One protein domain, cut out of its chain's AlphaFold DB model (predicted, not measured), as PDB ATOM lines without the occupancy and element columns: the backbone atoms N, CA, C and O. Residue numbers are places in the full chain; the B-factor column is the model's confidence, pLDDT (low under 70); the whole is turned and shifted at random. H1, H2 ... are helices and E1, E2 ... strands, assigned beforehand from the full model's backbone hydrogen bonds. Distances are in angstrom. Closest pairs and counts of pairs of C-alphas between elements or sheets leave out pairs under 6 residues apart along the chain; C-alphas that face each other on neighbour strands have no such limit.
ATOM      1  N   PRO A 285     -37.642 -70.022  56.455       74.94
ATOM      2  CA  PRO A 285     -37.979 -68.728  55.877       74.94
ATOM      3  C   PRO A 285     -36.790 -67.767  55.964       74.94
ATOM      4  O   PRO A 285     -36.195 -67.668  57.045       74.94
ATOM      5  N   PRO A 286     -36.447 -67.055  54.879       76.81
ATOM      6  CA  PRO A 286     -35.342 -66.119  54.907       76.81
ATOM      7  C   PRO A 286     -35.707 -64.929  55.789       76.81
ATOM      8  O   PRO A 286     -36.661 -64.195  55.533       76.81
ATOM      9  N   LEU A 287     -34.932 -64.743  56.852       79.19
ATOM     10  CA  LEU A 287     -34.964 -63.524  57.636       79.19
ATOM     11  C   LEU A 287     -33.857 -62.572  57.213       79.19
ATOM     12  O   LEU A 287     -32.678 -62.829  57.443       79.19
ATOM     13  N   LEU A 288     -34.262 -61.418  56.694       79.50
ATOM     14  CA  LEU A 288     -33.346 -60.347  56.310       79.50
ATOM     15  C   LEU A 288     -32.762 -59.577  57.513       79.50
ATOM     16  O   LEU A 288     -31.792 -58.844  57.359       79.50
ATOM     17  N   ASN A 289     -33.334 -59.731  58.713       82.06
ATOM     18  CA  ASN A 289     -32.817 -59.179  59.972       82.06
ATOM     19  C   ASN A 289     -32.661 -60.282  61.022       82.06
ATOM     20  O   ASN A 289     -33.483 -61.201  61.044       82.06
ATOM     21  N   PRO A 290     -31.686 -60.174  61.942       86.12
ATOM     22  CA  PRO A 290     -31.629 -61.056  63.096       86.12
ATOM     23  C   PRO A 290     -32.884 -60.900  63.968       86.12
ATOM     24  O   PRO A 290     -33.253 -59.792  64.360       86.12
ATOM     25  N   GLU A 291     -33.520 -62.016  64.305       88.75
ATOM     26  CA  GLU A 291     -34.679 -62.098  65.192       88.75
ATOM     27  C   GLU A 291     -34.309 -62.894  66.444       88.75
ATOM     28  O   GLU A 291     -33.837 -64.030  66.363       88.75
ATOM     29  N   PHE A 292     -34.547 -62.320  67.621       92.06
ATOM     30  CA  PHE A 292     -34.435 -63.059  68.872       92.06
ATOM     31  C   PHE A 292     -35.575 -64.072  68.996       92.06
ATOM     32  O   PHE A 292     -36.741 -63.698  68.901       92.06
ATOM     33  N   ILE A 293     -35.237 -65.338  69.251       94.75
ATOM     34  CA  ILE A 293     -36.219 -66.413  69.410       94.75
ATOM     35  C   ILE A 293     -36.483 -66.686  70.888       94.75
ATOM     36  O   ILE A 293     -37.613 -66.556  71.349       94.75
ATOM     37  N   GLU A 294     -35.449 -67.068  71.638       95.62
ATOM     38  CA  GLU A 294     -35.562 -67.366  73.067       95.62
ATOM     39  C   GLU A 294     -34.199 -67.356  73.771       95.62
ATOM     40  O   GLU A 294     -33.143 -67.457  73.143       95.62
ATOM     41  N   GLU A 295     -34.231 -67.264  75.099       94.62
ATOM     42  CA  GLU A 295     -33.068 -67.468  75.960       94.62
ATOM     43  C   GLU A 295     -33.086 -68.897  76.508       94.62
ATOM     44  O   GLU A 295     -34.112 -69.370  77.005       94.62
ATOM     45  N   LEU A 296     -31.946 -69.586  76.441       93.38
ATOM     46  CA  LEU A 296     -31.797 -70.929  76.986       93.38
ATOM     47  C   LEU A 296     -30.451 -71.074  77.704       93.38
ATOM     48  O   LEU A 296     -29.391 -71.205  77.090       93.38
ATOM     49  N   GLY A 297     -30.504 -71.078  79.038       90.00
ATOM     50  CA  GLY A 297     -29.311 -71.154  79.878       90.00
ATOM     51  C   GLY A 297     -28.456 -69.896  79.737       90.00
ATOM     52  O   GLY A 297     -28.939 -68.793  79.957       90.00
ATOM     53  N   THR A 298     -27.180 -70.051  79.375       91.00
ATOM     54  CA  THR A 298     -26.262 -68.909  79.163       91.00
ATOM     55  C   THR A 298     -26.148 -68.478  77.696       91.00
ATOM     56  O   THR A 298     -25.106 -67.951  77.286       91.00
ATOM     57  N   TYR A 299     -27.162 -68.797  76.889       93.38
ATOM     58  CA  TYR A 299     -27.188 -68.583  75.446       93.38
ATOM     59  C   TYR A 299     -28.507 -67.944  75.003       93.38
ATOM     60  O   TYR A 299     -29.570 -68.252  75.541       93.38
ATOM     61  N   ASN A 300     -28.425 -67.113  73.969       93.50
ATOM     62  CA  ASN A 300     -29.560 -66.637  73.190       93.50
ATOM     63  C   ASN A 300     -29.654 -67.457  71.904       93.50
ATOM     64  O   ASN A 300     -28.639 -67.672  71.238       93.50
ATOM     65  N   ILE A 301     -30.862 -67.876  71.535       94.06
ATOM     66  CA  ILE A 301     -31.148 -68.431  70.214       94.06
ATOM     67  C   ILE A 301     -31.688 -67.300  69.345       94.06
ATOM     68  O   ILE A 301     -32.720 -66.702  69.650       94.06
ATOM     69  N   ILE A 302     -30.975 -67.014  68.260       91.94
ATOM     70  CA  ILE A 302     -31.318 -65.996  67.266       91.94
ATOM     71  C   ILE A 302     -31.593 -66.691  65.935       91.94
ATOM     72  O   ILE A 302     -30.897 -67.642  65.590       91.94
ATOM     73  N   ARG A 303     -32.566 -66.217  65.160       88.19
ATOM     74  CA  ARG A 303     -32.761 -66.614  63.762       88.19
ATOM     75  C   ARG A 303     -32.247 -65.505  62.860       88.19
ATOM     76  O   ARG A 303     -32.604 -64.348  63.047       88.19
ATOM     77  N   TYR A 304     -31.411 -65.845  61.890       84.75
ATOM     78  CA  TYR A 304     -30.941 -64.892  60.892       84.75
ATOM     79  C   TYR A 304     -30.690 -65.599  59.571       84.75
ATOM     80  O   TYR A 304     -30.190 -66.727  59.550       84.75
ATOM     81  N   ARG A 305     -31.065 -64.945  58.469       80.31
ATOM     82  CA  ARG A 305     -31.156 -65.571  57.151       80.31
ATOM     83  C   ARG A 305     -31.978 -66.856  57.269       80.31
ATOM     84  O   ARG A 305     -33.101 -66.815  57.762       80.31
ATOM     85  N   GLN A 306     -31.422 -67.990  56.870       81.06
ATOM     86  CA  GLN A 306     -32.089 -69.291  56.900       81.06
ATOM     87  C   GLN A 306     -31.527 -70.213  57.993       81.06
ATOM     88  O   GLN A 306     -31.578 -71.432  57.860       81.06
ATOM     89  N   GLN A 307     -30.917 -69.651  59.042       85.88
ATOM     90  CA  GLN A 307     -30.215 -70.409  60.079       85.88
ATOM     91  C   GLN A 307     -30.559 -69.912  61.490       85.88
ATOM     92  O   GLN A 307     -30.976 -68.769  61.699       85.88
ATOM     93  N   PHE A 308     -30.346 -70.784  62.473       88.62
ATOM     94  CA  PHE A 308     -30.424 -70.481  63.899       88.62
ATOM     95  C   PHE A 308     -29.023 -70.406  64.500       88.62
ATOM     96  O   PHE A 308     -28.160 -71.228  64.203       88.62
ATOM     97  N   TYR A 309     -28.809 -69.433  65.376       89.38
ATOM     98  CA  TYR A 309     -27.532 -69.146  66.008       89.38
ATOM     99  C   TYR A 309     -27.678 -69.233  67.523       89.38
ATOM    100  O   TYR A 309     -28.470 -68.506  68.124       89.38
ATOM    101  N   CYS A 310     -26.876 -70.093  68.142       90.62
ATOM    102  CA  CYS A 310     -26.754 -70.213  69.589       90.62
ATOM    103  C   CYS A 310     -25.640 -69.281  70.083       90.62
ATOM    104  O   CYS A 310     -24.477 -69.683  70.143       90.62
ATOM    105  N   ILE A 311     -25.979 -68.038  70.427       90.38
ATOM    106  CA  ILE A 311     -25.023 -66.990  70.806       90.38
ATOM    107  C   ILE A 311     -24.822 -66.980  72.326       90.38
ATOM    108  O   ILE A 311     -25.790 -66.782  73.063       90.38
ATOM    109  N   PRO A 312     -23.600 -67.171  72.851       89.81
ATOM    110  CA  PRO A 312     -23.381 -67.101  74.290       89.81
ATOM    111  C   PRO A 312     -23.527 -65.665  74.808       89.81
ATOM    112  O   PRO A 312     -23.038 -64.729  74.185       89.81
ATOM    113  N   HIS A 313     -24.084 -65.480  76.009       90.25
ATOM    114  CA  HIS A 313     -24.298 -64.142  76.598       90.25
ATOM    115  C   HIS A 313     -23.026 -63.293  76.738       90.25
ATOM    116  O   HIS A 313     -23.090 -62.069  76.742       90.25
ATOM    117  N   HIS A 314     -21.857 -63.927  76.848       86.38
ATOM    118  CA  HIS A 314     -20.582 -63.215  76.953       86.38
ATOM    119  C   HIS A 314     -20.048 -62.699  75.609       86.38
ATOM    120  O   HIS A 314     -19.088 -61.936  75.619       86.38
ATOM    121  N   ALA A 315     -20.644 -63.094  74.476       84.19
ATOM    122  CA  ALA A 315     -20.312 -62.531  73.165       84.19
ATOM    123  C   ALA A 315     -20.838 -61.095  72.998       84.19
ATOM    124  O   ALA A 315     -20.374 -60.374  72.120       84.19
ATOM    125  N   GLY A 316     -21.775 -60.667  73.851       81.12
ATOM    126  CA  GLY A 316     -22.347 -59.325  73.842       81.12
ATOM    127  C   GLY A 316     -23.878 -59.334  73.857       81.12
ATOM    128  O   GLY A 316     -24.500 -60.398  73.774       81.12
ATOM    129  N   PRO A 317     -24.504 -58.153  73.994       84.44
ATOM    130  CA  PRO A 317     -25.952 -58.026  73.916       84.44
ATOM    131  C   PRO A 317     -26.451 -58.320  72.496       84.44
ATOM    132  O   PRO A 317     -25.770 -58.018  71.515       84.44
ATOM    133  N   PHE A 318     -27.659 -58.878  72.398       87.62
ATOM    134  CA  PHE A 318     -28.345 -59.051  71.119       87.62
ATOM    135  C   PHE A 318     -28.584 -57.700  70.429       87.62
ATOM    136  O   PHE A 318     -28.948 -56.720  71.084       87.62
ATOM    137  N   SER A 319     -28.430 -57.677  69.105       83.75
ATOM    138  CA  SER A 319     -28.798 -56.554  68.248       83.75
ATOM    139  C   SER A 319     -29.513 -57.063  66.998       83.75
ATOM    140  O   SER A 319     -29.163 -58.102  66.446       83.75
ATOM    141  N   THR A 320     -30.495 -56.297  66.534       80.44
ATOM    142  CA  THR A 320     -31.184 -56.522  65.254       80.44
ATOM    143  C   THR A 320     -30.444 -55.886  64.075       80.44
ATOM    144  O   THR A 320     -30.977 -55.855  62.966       80.44
ATOM    145  N   ALA A 321     -29.246 -55.329  64.296       75.56
ATOM    146  CA  ALA A 321     -28.449 -54.758  63.219       75.56
ATOM    147  C   ALA A 321     -28.004 -55.865  62.235       75.56
ATOM    148  O   ALA A 321     -27.580 -56.930  62.691       75.56
ATOM    149  N   PRO A 322     -28.102 -55.658  60.909       63.66
ATOM    150  CA  PRO A 322     -27.875 -56.721  59.917       63.66
ATOM    151  C   PRO A 322     -26.440 -57.266  59.893       63.66
ATOM    152  O   PRO A 322     -26.223 -58.454  59.666       63.66
ATOM    153  N   ASP A 323     -25.464 -56.419  60.201       66.94
ATOM    154  CA  ASP A 323     -24.037 -56.739  60.291       66.94
ATOM    155  C   ASP A 323     -23.622 -57.253  61.679       66.94
ATOM    156  O   ASP A 323     -22.509 -57.747  61.861       66.94
ATOM    157  N   TRP A 324     -24.511 -57.194  62.679       75.06
ATOM    158  CA  TRP A 324     -24.165 -57.541  64.060       75.06
ATOM    159  C   TRP A 324     -23.602 -58.956  64.178       75.06
ATOM    160  O   TRP A 324     -22.566 -59.146  64.812       75.06
ATOM    161  N   LEU A 325     -24.232 -59.945  63.538       72.62
ATOM    162  CA  LEU A 325     -23.757 -61.332  63.582       72.62
ATOM    163  C   LEU A 325     -22.375 -61.507  62.937       72.62
ATOM    164  O   LEU A 325     -21.622 -62.388  63.350       72.62
ATOM    165  N   GLU A 326     -22.016 -60.660  61.975       68.00
ATOM    166  CA  GLU A 326     -20.697 -60.663  61.341       68.00
ATOM    167  C   GLU A 326     -19.634 -60.087  62.288       68.00
ATOM    168  O   GLU A 326     -18.532 -60.628  62.377       68.00
ATOM    169  N   THR A 327     -19.993 -59.088  63.109       67.31
ATOM    170  CA  THR A 327     -19.108 -58.558  64.169       67.31
ATOM    171  C   THR A 327     -18.818 -59.563  65.282       67.31
ATOM    172  O   THR A 327     -17.828 -59.432  66.008       67.31
ATOM    173  N   LEU A 328     -19.652 -60.599  65.418       67.25
ATOM    174  CA  LEU A 328     -19.466 -61.634  66.423       67.25
ATOM    175  C   LEU A 328     -18.357 -62.634  66.060       67.25
ATOM    176  O   LEU A 328     -18.188 -63.582  66.805       67.25
ATOM    177  N   ASN A 329     -17.583 -62.485  64.977       61.22
ATOM    178  CA  ASN A 329     -16.352 -63.267  64.716       61.22
ATOM    179  C   ASN A 329     -16.456 -64.790  64.993       61.22
ATOM    180  O   ASN A 329     -15.535 -65.410  65.524       61.22
ATOM    181  N   GLY A 330     -17.596 -65.410  64.673       62.03
ATOM    182  CA  GLY A 330     -17.819 -66.843  64.911       62.03
ATOM    183  C   GLY A 330     -18.226 -67.231  66.338       62.03
ATOM    184  O   GLY A 330     -18.253 -68.419  66.655       62.03
ATOM    185  N   TRP A 331     -18.588 -66.278  67.201       68.62
ATOM    186  CA  TRP A 331     -19.244 -66.572  68.470       68.62
ATOM    187  C   TRP A 331     -20.608 -67.205  68.202       68.62
ATOM    188  O   TRP A 331     -21.544 -66.552  67.751       68.62
ATOM    189  N   GLY A 332     -20.717 -68.486  68.536       75.81
ATOM    190  CA  GLY A 332     -21.974 -69.218  68.545       75.81
ATOM    191  C   GLY A 332     -21.997 -70.406  67.602       75.81
ATOM    192  O   GLY A 332     -21.127 -70.595  66.756       75.81
ATOM    193  N   VAL A 333     -23.002 -71.249  67.802       81.50
ATOM    194  CA  VAL A 333     -23.166 -72.492  67.049       81.50
ATOM    195  C   VAL A 333     -24.336 -72.345  66.087       81.50
ATOM    196  O   VAL A 333     -25.398 -71.876  66.491       81.50
ATOM    197  N   ILE A 334     -24.136 -72.727  64.825       84.25
ATOM    198  CA  ILE A 334     -25.157 -72.627  63.779       84.25
ATOM    199  C   ILE A 334     -25.947 -73.930  63.702       84.25
ATOM    200  O   ILE A 334     -25.367 -75.020  63.736       84.25
ATOM    201  N   ARG A 335     -27.270 -73.820  63.601       86.25
ATOM    202  CA  ARG A 335     -28.198 -74.938  63.442       86.25
ATOM    203  C   ARG A 335     -29.247 -74.634  62.386       86.25
ATOM    204  O   ARG A 335     -29.626 -73.486  62.162       86.25
ATOM    205  N   SER A 336     -29.734 -75.702  61.782       83.19
ATOM    206  CA  SER A 336     -30.673 -75.666  60.666       83.19
ATOM    207  C   SER A 336     -32.112 -75.532  61.162       83.19
ATOM    208  O   SER A 336     -32.949 -74.932  60.495       83.19
ATOM    209  N   THR A 337     -32.404 -76.060  62.356       87.94
ATOM    210  CA  THR A 337     -33.732 -75.995  62.984       87.94
ATOM    211  C   THR A 337     -33.687 -75.420  64.400       87.94
ATOM    212  O   THR A 337     -32.655 -75.437  65.079       87.94
ATOM    213  N   LEU A 338     -34.839 -74.933  64.872       90.69
ATOM    214  CA  LEU A 338     -34.982 -74.432  66.239       90.69
ATOM    215  C   LEU A 338     -34.818 -75.561  67.268       90.69
ATOM    216  O   LEU A 338     -34.227 -75.360  68.328       90.69
ATOM    217  N   GLU A 339     -35.313 -76.759  66.970       91.81
ATOM    218  CA  GLU A 339     -35.175 -77.944  67.818       91.81
ATOM    219  C   GLU A 339     -33.704 -78.334  68.011       91.81
ATOM    220  O   GLU A 339     -33.282 -78.607  69.140       91.81
ATOM    221  N   GLU A 340     -32.914 -78.303  66.936       90.31
ATOM    222  CA  GLU A 340     -31.467 -78.519  66.982       90.31
ATOM    223  C   GLU A 340     -30.757 -77.429  67.801       90.31
ATOM    224  O   GLU A 340     -29.934 -77.748  68.661       90.31
ATOM    225  N   ALA A 341     -31.106 -76.153  67.592       91.62
ATOM    226  CA  ALA A 341     -30.556 -75.029  68.360       91.62
ATOM    227  C   ALA A 341     -30.835 -75.170  69.865       91.62
ATOM    228  O   ALA A 341     -29.935 -75.047  70.699       91.62
ATOM    229  N   ARG A 342     -32.073 -75.527  70.218       95.00
ATOM    230  CA  ARG A 342     -32.504 -75.817  71.591       95.00
ATOM    231  C   ARG A 342     -31.704 -76.944  72.229       95.00
ATOM    232  O   ARG A 342     -31.307 -76.835  73.392       95.00
ATOM    233  N   ALA A 343     -31.512 -78.045  71.504       92.50
ATOM    234  CA  ALA A 343     -30.741 -79.185  71.987       92.50
ATOM    235  C   ALA A 343     -29.275 -78.799  72.234       92.50
ATOM    236  O   ALA A 343     -28.730 -79.118  73.291       92.50
ATOM    237  N   GLU A 344     -28.682 -78.039  71.312       91.25
ATOM    238  CA  GLU A 344     -27.313 -77.547  71.431       91.25
ATOM    239  C   GLU A 344     -27.136 -76.623  72.642       91.25
ATOM    240  O   GLU A 344     -26.243 -76.836  73.460       91.25
ATOM    241  N   CYS A 345     -28.013 -75.630  72.826       92.31
ATOM    242  CA  CYS A 345     -27.933 -74.720  73.970       92.31
ATOM    243  C   CYS A 345     -28.027 -75.457  75.314       92.31
ATOM    244  O   CYS A 345     -27.302 -75.105  76.252       92.31
ATOM    245  N   ARG A 346     -28.876 -76.494  75.416       92.81
ATOM    246  CA  ARG A 346     -28.967 -77.337  76.622       92.81
ATOM    247  C   ARG A 346     -27.641 -78.041  76.891       92.81
ATOM    248  O   ARG A 346     -27.078 -77.885  77.973       92.81
ATOM    249  N   PHE A 347     -27.107 -78.720  75.879       90.19
ATOM    250  CA  PHE A 347     -25.835 -79.435  75.966       90.19
ATOM    251  C   PHE A 347     -24.663 -78.516  76.349       90.19
ATOM    252  O   PHE A 347     -23.872 -78.833  77.240       90.19
ATOM    253  N   LEU A 348     -24.552 -77.347  75.712       88.62
ATOM    254  CA  LEU A 348     -23.495 -76.376  76.000       88.62
ATOM    255  C   LEU A 348     -23.602 -75.803  77.419       88.62
ATOM    256  O   LEU A 348     -22.582 -75.632  78.094       88.62
ATOM    257  N   THR A 349     -24.825 -75.542  77.889       87.88
ATOM    258  CA  THR A 349     -25.085 -75.053  79.251       87.88
ATOM    259  C   THR A 349     -24.666 -76.087  80.299       87.88
ATOM    260  O   THR A 349     -23.941 -75.744  81.235       87.88
ATOM    261  N   GLU A 350     -25.037 -77.357  80.117       88.56
ATOM    262  CA  GLU A 350     -24.640 -78.457  81.008       88.56
ATOM    263  C   GLU A 350     -23.114 -78.615  81.067       88.56
ATOM    264  O   GLU A 350     -22.520 -78.596  82.148       88.56
ATOM    265  N   ARG A 351     -22.439 -78.652  79.910       86.69
ATOM    266  CA  ARG A 351     -20.969 -78.758  79.853       86.69
ATOM    267  C   ARG A 351     -20.257 -77.591  80.520       86.69
ATOM    268  O   ARG A 351     -19.175 -77.766  81.090       86.69
ATOM    269  N   ARG A 352     -20.812 -76.383  80.418       84.06
ATOM    270  CA  ARG A 352     -20.256 -75.209  81.088       84.06
ATOM    271  C   ARG A 352     -20.397 -75.330  82.603       84.06
ATOM    272  O   ARG A 352     -19.401 -75.134  83.300       84.06
ATOM    273  N   ALA A 353     -21.570 -75.732  83.092       84.25
ATOM    274  CA  ALA A 353     -21.805 -75.970  84.514       84.25
ATOM    275  C   ALA A 353     -20.844 -77.032  85.083       84.25
ATOM    276  O   ALA A 353     -20.244 -76.821  86.137       84.25
ATOM    277  N   GLU A 354     -20.602 -78.128  84.355       87.56
ATOM    278  CA  GLU A 354     -19.627 -79.156  84.749       87.56
ATOM    279  C   GLU A 354     -18.189 -78.621  84.831       87.56
ATOM    280  O   GLU A 354     -17.451 -78.935  85.768       87.56
ATOM    281  N   ARG A 355     -17.766 -77.806  83.854       85.62
ATOM    282  CA  ARG A 355     -16.429 -77.187  83.845       85.62
ATOM    283  C   ARG A 355     -16.252 -76.212  85.005       85.62
ATOM    284  O   ARG A 355     -15.188 -76.194  85.622       85.62
ATOM    285  N   GLU A 356     -17.272 -75.414  85.301       85.31
ATOM    286  CA  GLU A 356     -17.261 -74.478  86.427       85.31
ATOM    287  C   GLU A 356     -17.258 -75.211  87.771       85.31
ATOM    288  O   GLU A 356     -16.493 -74.833  88.657       85.31
ATOM    289  N   ALA A 357     -18.019 -76.302  87.903       83.62
ATOM    290  CA  ALA A 357     -17.978 -77.160  89.082       83.62
ATOM    291  C   ALA A 357     -16.572 -77.737  89.300       83.62
ATOM    292  O   ALA A 357     -16.017 -77.569  90.379       83.62
ATOM    293  N   ARG A 358     -15.942 -78.310  88.261       84.38
ATOM    294  CA  ARG A 358     -14.568 -78.849  88.344       84.38
ATOM    295  C   ARG A 358     -13.524 -77.796  88.721       84.38
ATOM    296  O   ARG A 358     -12.583 -78.124  89.428       84.38
ATOM    297  N   ARG A 359     -13.682 -76.546  88.272       82.00
ATOM    298  CA  ARG A 359     -12.792 -75.425  88.638       82.00
ATOM    299  C   ARG A 359     -12.949 -74.956  90.086       82.00
ATOM    300  O   ARG A 359     -12.065 -74.268  90.567       82.00
ATOM    301  N   ARG A 360     -14.069 -75.263  90.747       76.94
ATOM    302  CA  ARG A 360     -14.305 -74.925  92.162       76.94
ATOM    303  C   ARG A 360     -13.817 -76.014  93.120       76.94
ATOM    304  O   ARG A 360     -13.699 -75.750  94.311       76.94
ATOM    305  N   THR A 361     -13.583 -77.227  92.618       73.38
ATOM    306  CA  THR A 361     -13.104 -78.381  93.398       73.38
ATOM    307  C   THR A 361     -11.584 -78.580  93.338       73.38
ATOM    308  O   THR A 361     -11.070 -79.453  94.036       73.38
ATOM    309  N   VAL A 362     -10.886 -77.804  92.502       53.59
ATOM    310  CA  VAL A 362      -9.417 -77.695  92.408       53.59
ATOM    311  C   VAL A 362      -9.016 -76.358  93.005       53.59
ATOM    312  O   VAL A 362      -8.003 -76.331  93.735       53.59
TER     313      VAL A 362
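What this domain is: This is residues 285 to 362 of the 362 residues of the protein "Putative O-methyltransferase YrrM" of Azospirillum sp. OGB3 (UniProt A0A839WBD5). What shape do these atoms make? A small, strongly twisted sheet of four strands has one long helix, H2, packed over one face, and H2 runs on past the sheet, where residues 354 to 362 stick out as an arm. Between the third and fourth strands the chain loops away from H2 through a long link and the short helix H1, which only grazes the sheet. What is it built of? The printed part has 78 residues with four named strands and two named helices, in the order E1 E2 E3 H1 E4 H2; the sheet order is E1 E2 E3 E4, all antiparallel, and the class is mixed, helices and strands. How large is it? It is only just compact, close to loose, with a radius of gyration of the C-alphas of 13.4 A, and it is elongated, spanning 46 by 24 by 17 A.

How they stand to each other: How do the first strands pair? E1, residues 287 to 296, E2, residues 299 to 305, and E3, residues 307 to 312, form a meander, each strand the antiparallel neighbour of the one before, with E1 and E2 one hairpin and E2 and E3 another. E1 and E2 stand at 161 degrees, with N 291 and O 303 within hydrogen-bond range at 2.8 A; E2 and E3 stand at 152 degrees, with N 302 and O 309 at 2.9 A. E1 bends by 51 degrees at residue 290. What comes after E3? H1, residues 324 to 327, only grazes the sheet, with its residues 324 to 325. E4, residues 333 to 335, is antiparallel to E3 at 154 degrees, with N 310 and O 333 within hydrogen-bond range at 2.8 A, and E1 and E4 are the edge strands. Where does the last helix go? H2, residues 338 to 360, is on the sheet at a height of 7.6 A, over E2 and E3, and runs along the strands, at 16 degrees to E3 on the local plane; this makes two layers, a helix on one face of a sheet. The closest C-alphas of E3 and H2 are those of Cys 310 and Ala 341, 6.3 A apart, and those of E4 and H2 are Arg 335 and Ala 341, 5.5 A apart. H1 and H2 are apart. Are the helix backbones well formed? In H2 every O i to N i+4 pair is within hydrogen-bond range. H1 is too short for such a pair.

Where its parts are: Where do the strands lie? E1 begins at C-alpha 287 at (-34.964, -63.524, 57.636) and is 21.0 A from first to last C-alpha. E2 is 19.0 A long, E3 is 16.1 A and E4 is 6.7 A. Where do the helices lie? H1 has four residues and is 5.2 A long. H2 begins at C-alpha 338 at (-34.982, -74.432, 66.239) and ends at C-alpha 360 at (-14.305, -74.925, 92.162), 33.2 A from first to last C-alpha.

The domain as a whole: What makes the length? The C-alphas of Pro 285 and Val 362, the two farthest apart, are 47.2 A from each other. Residues 354 to 362, of which 354 to 360 belong to H2, stand free; the body without them spans 33 by 23 by 17 A. Is the backbone continuous? The printed part has no cut, and it ends at residue 362, the chain's last. The link from E3 to H1 is long, with 11 residues; the other links are tight. Where is confidence low? The mean pLDDT of the printed part is 83.8, and residues 322 to 323, 326 to 331 and 362 are under 70 in this model.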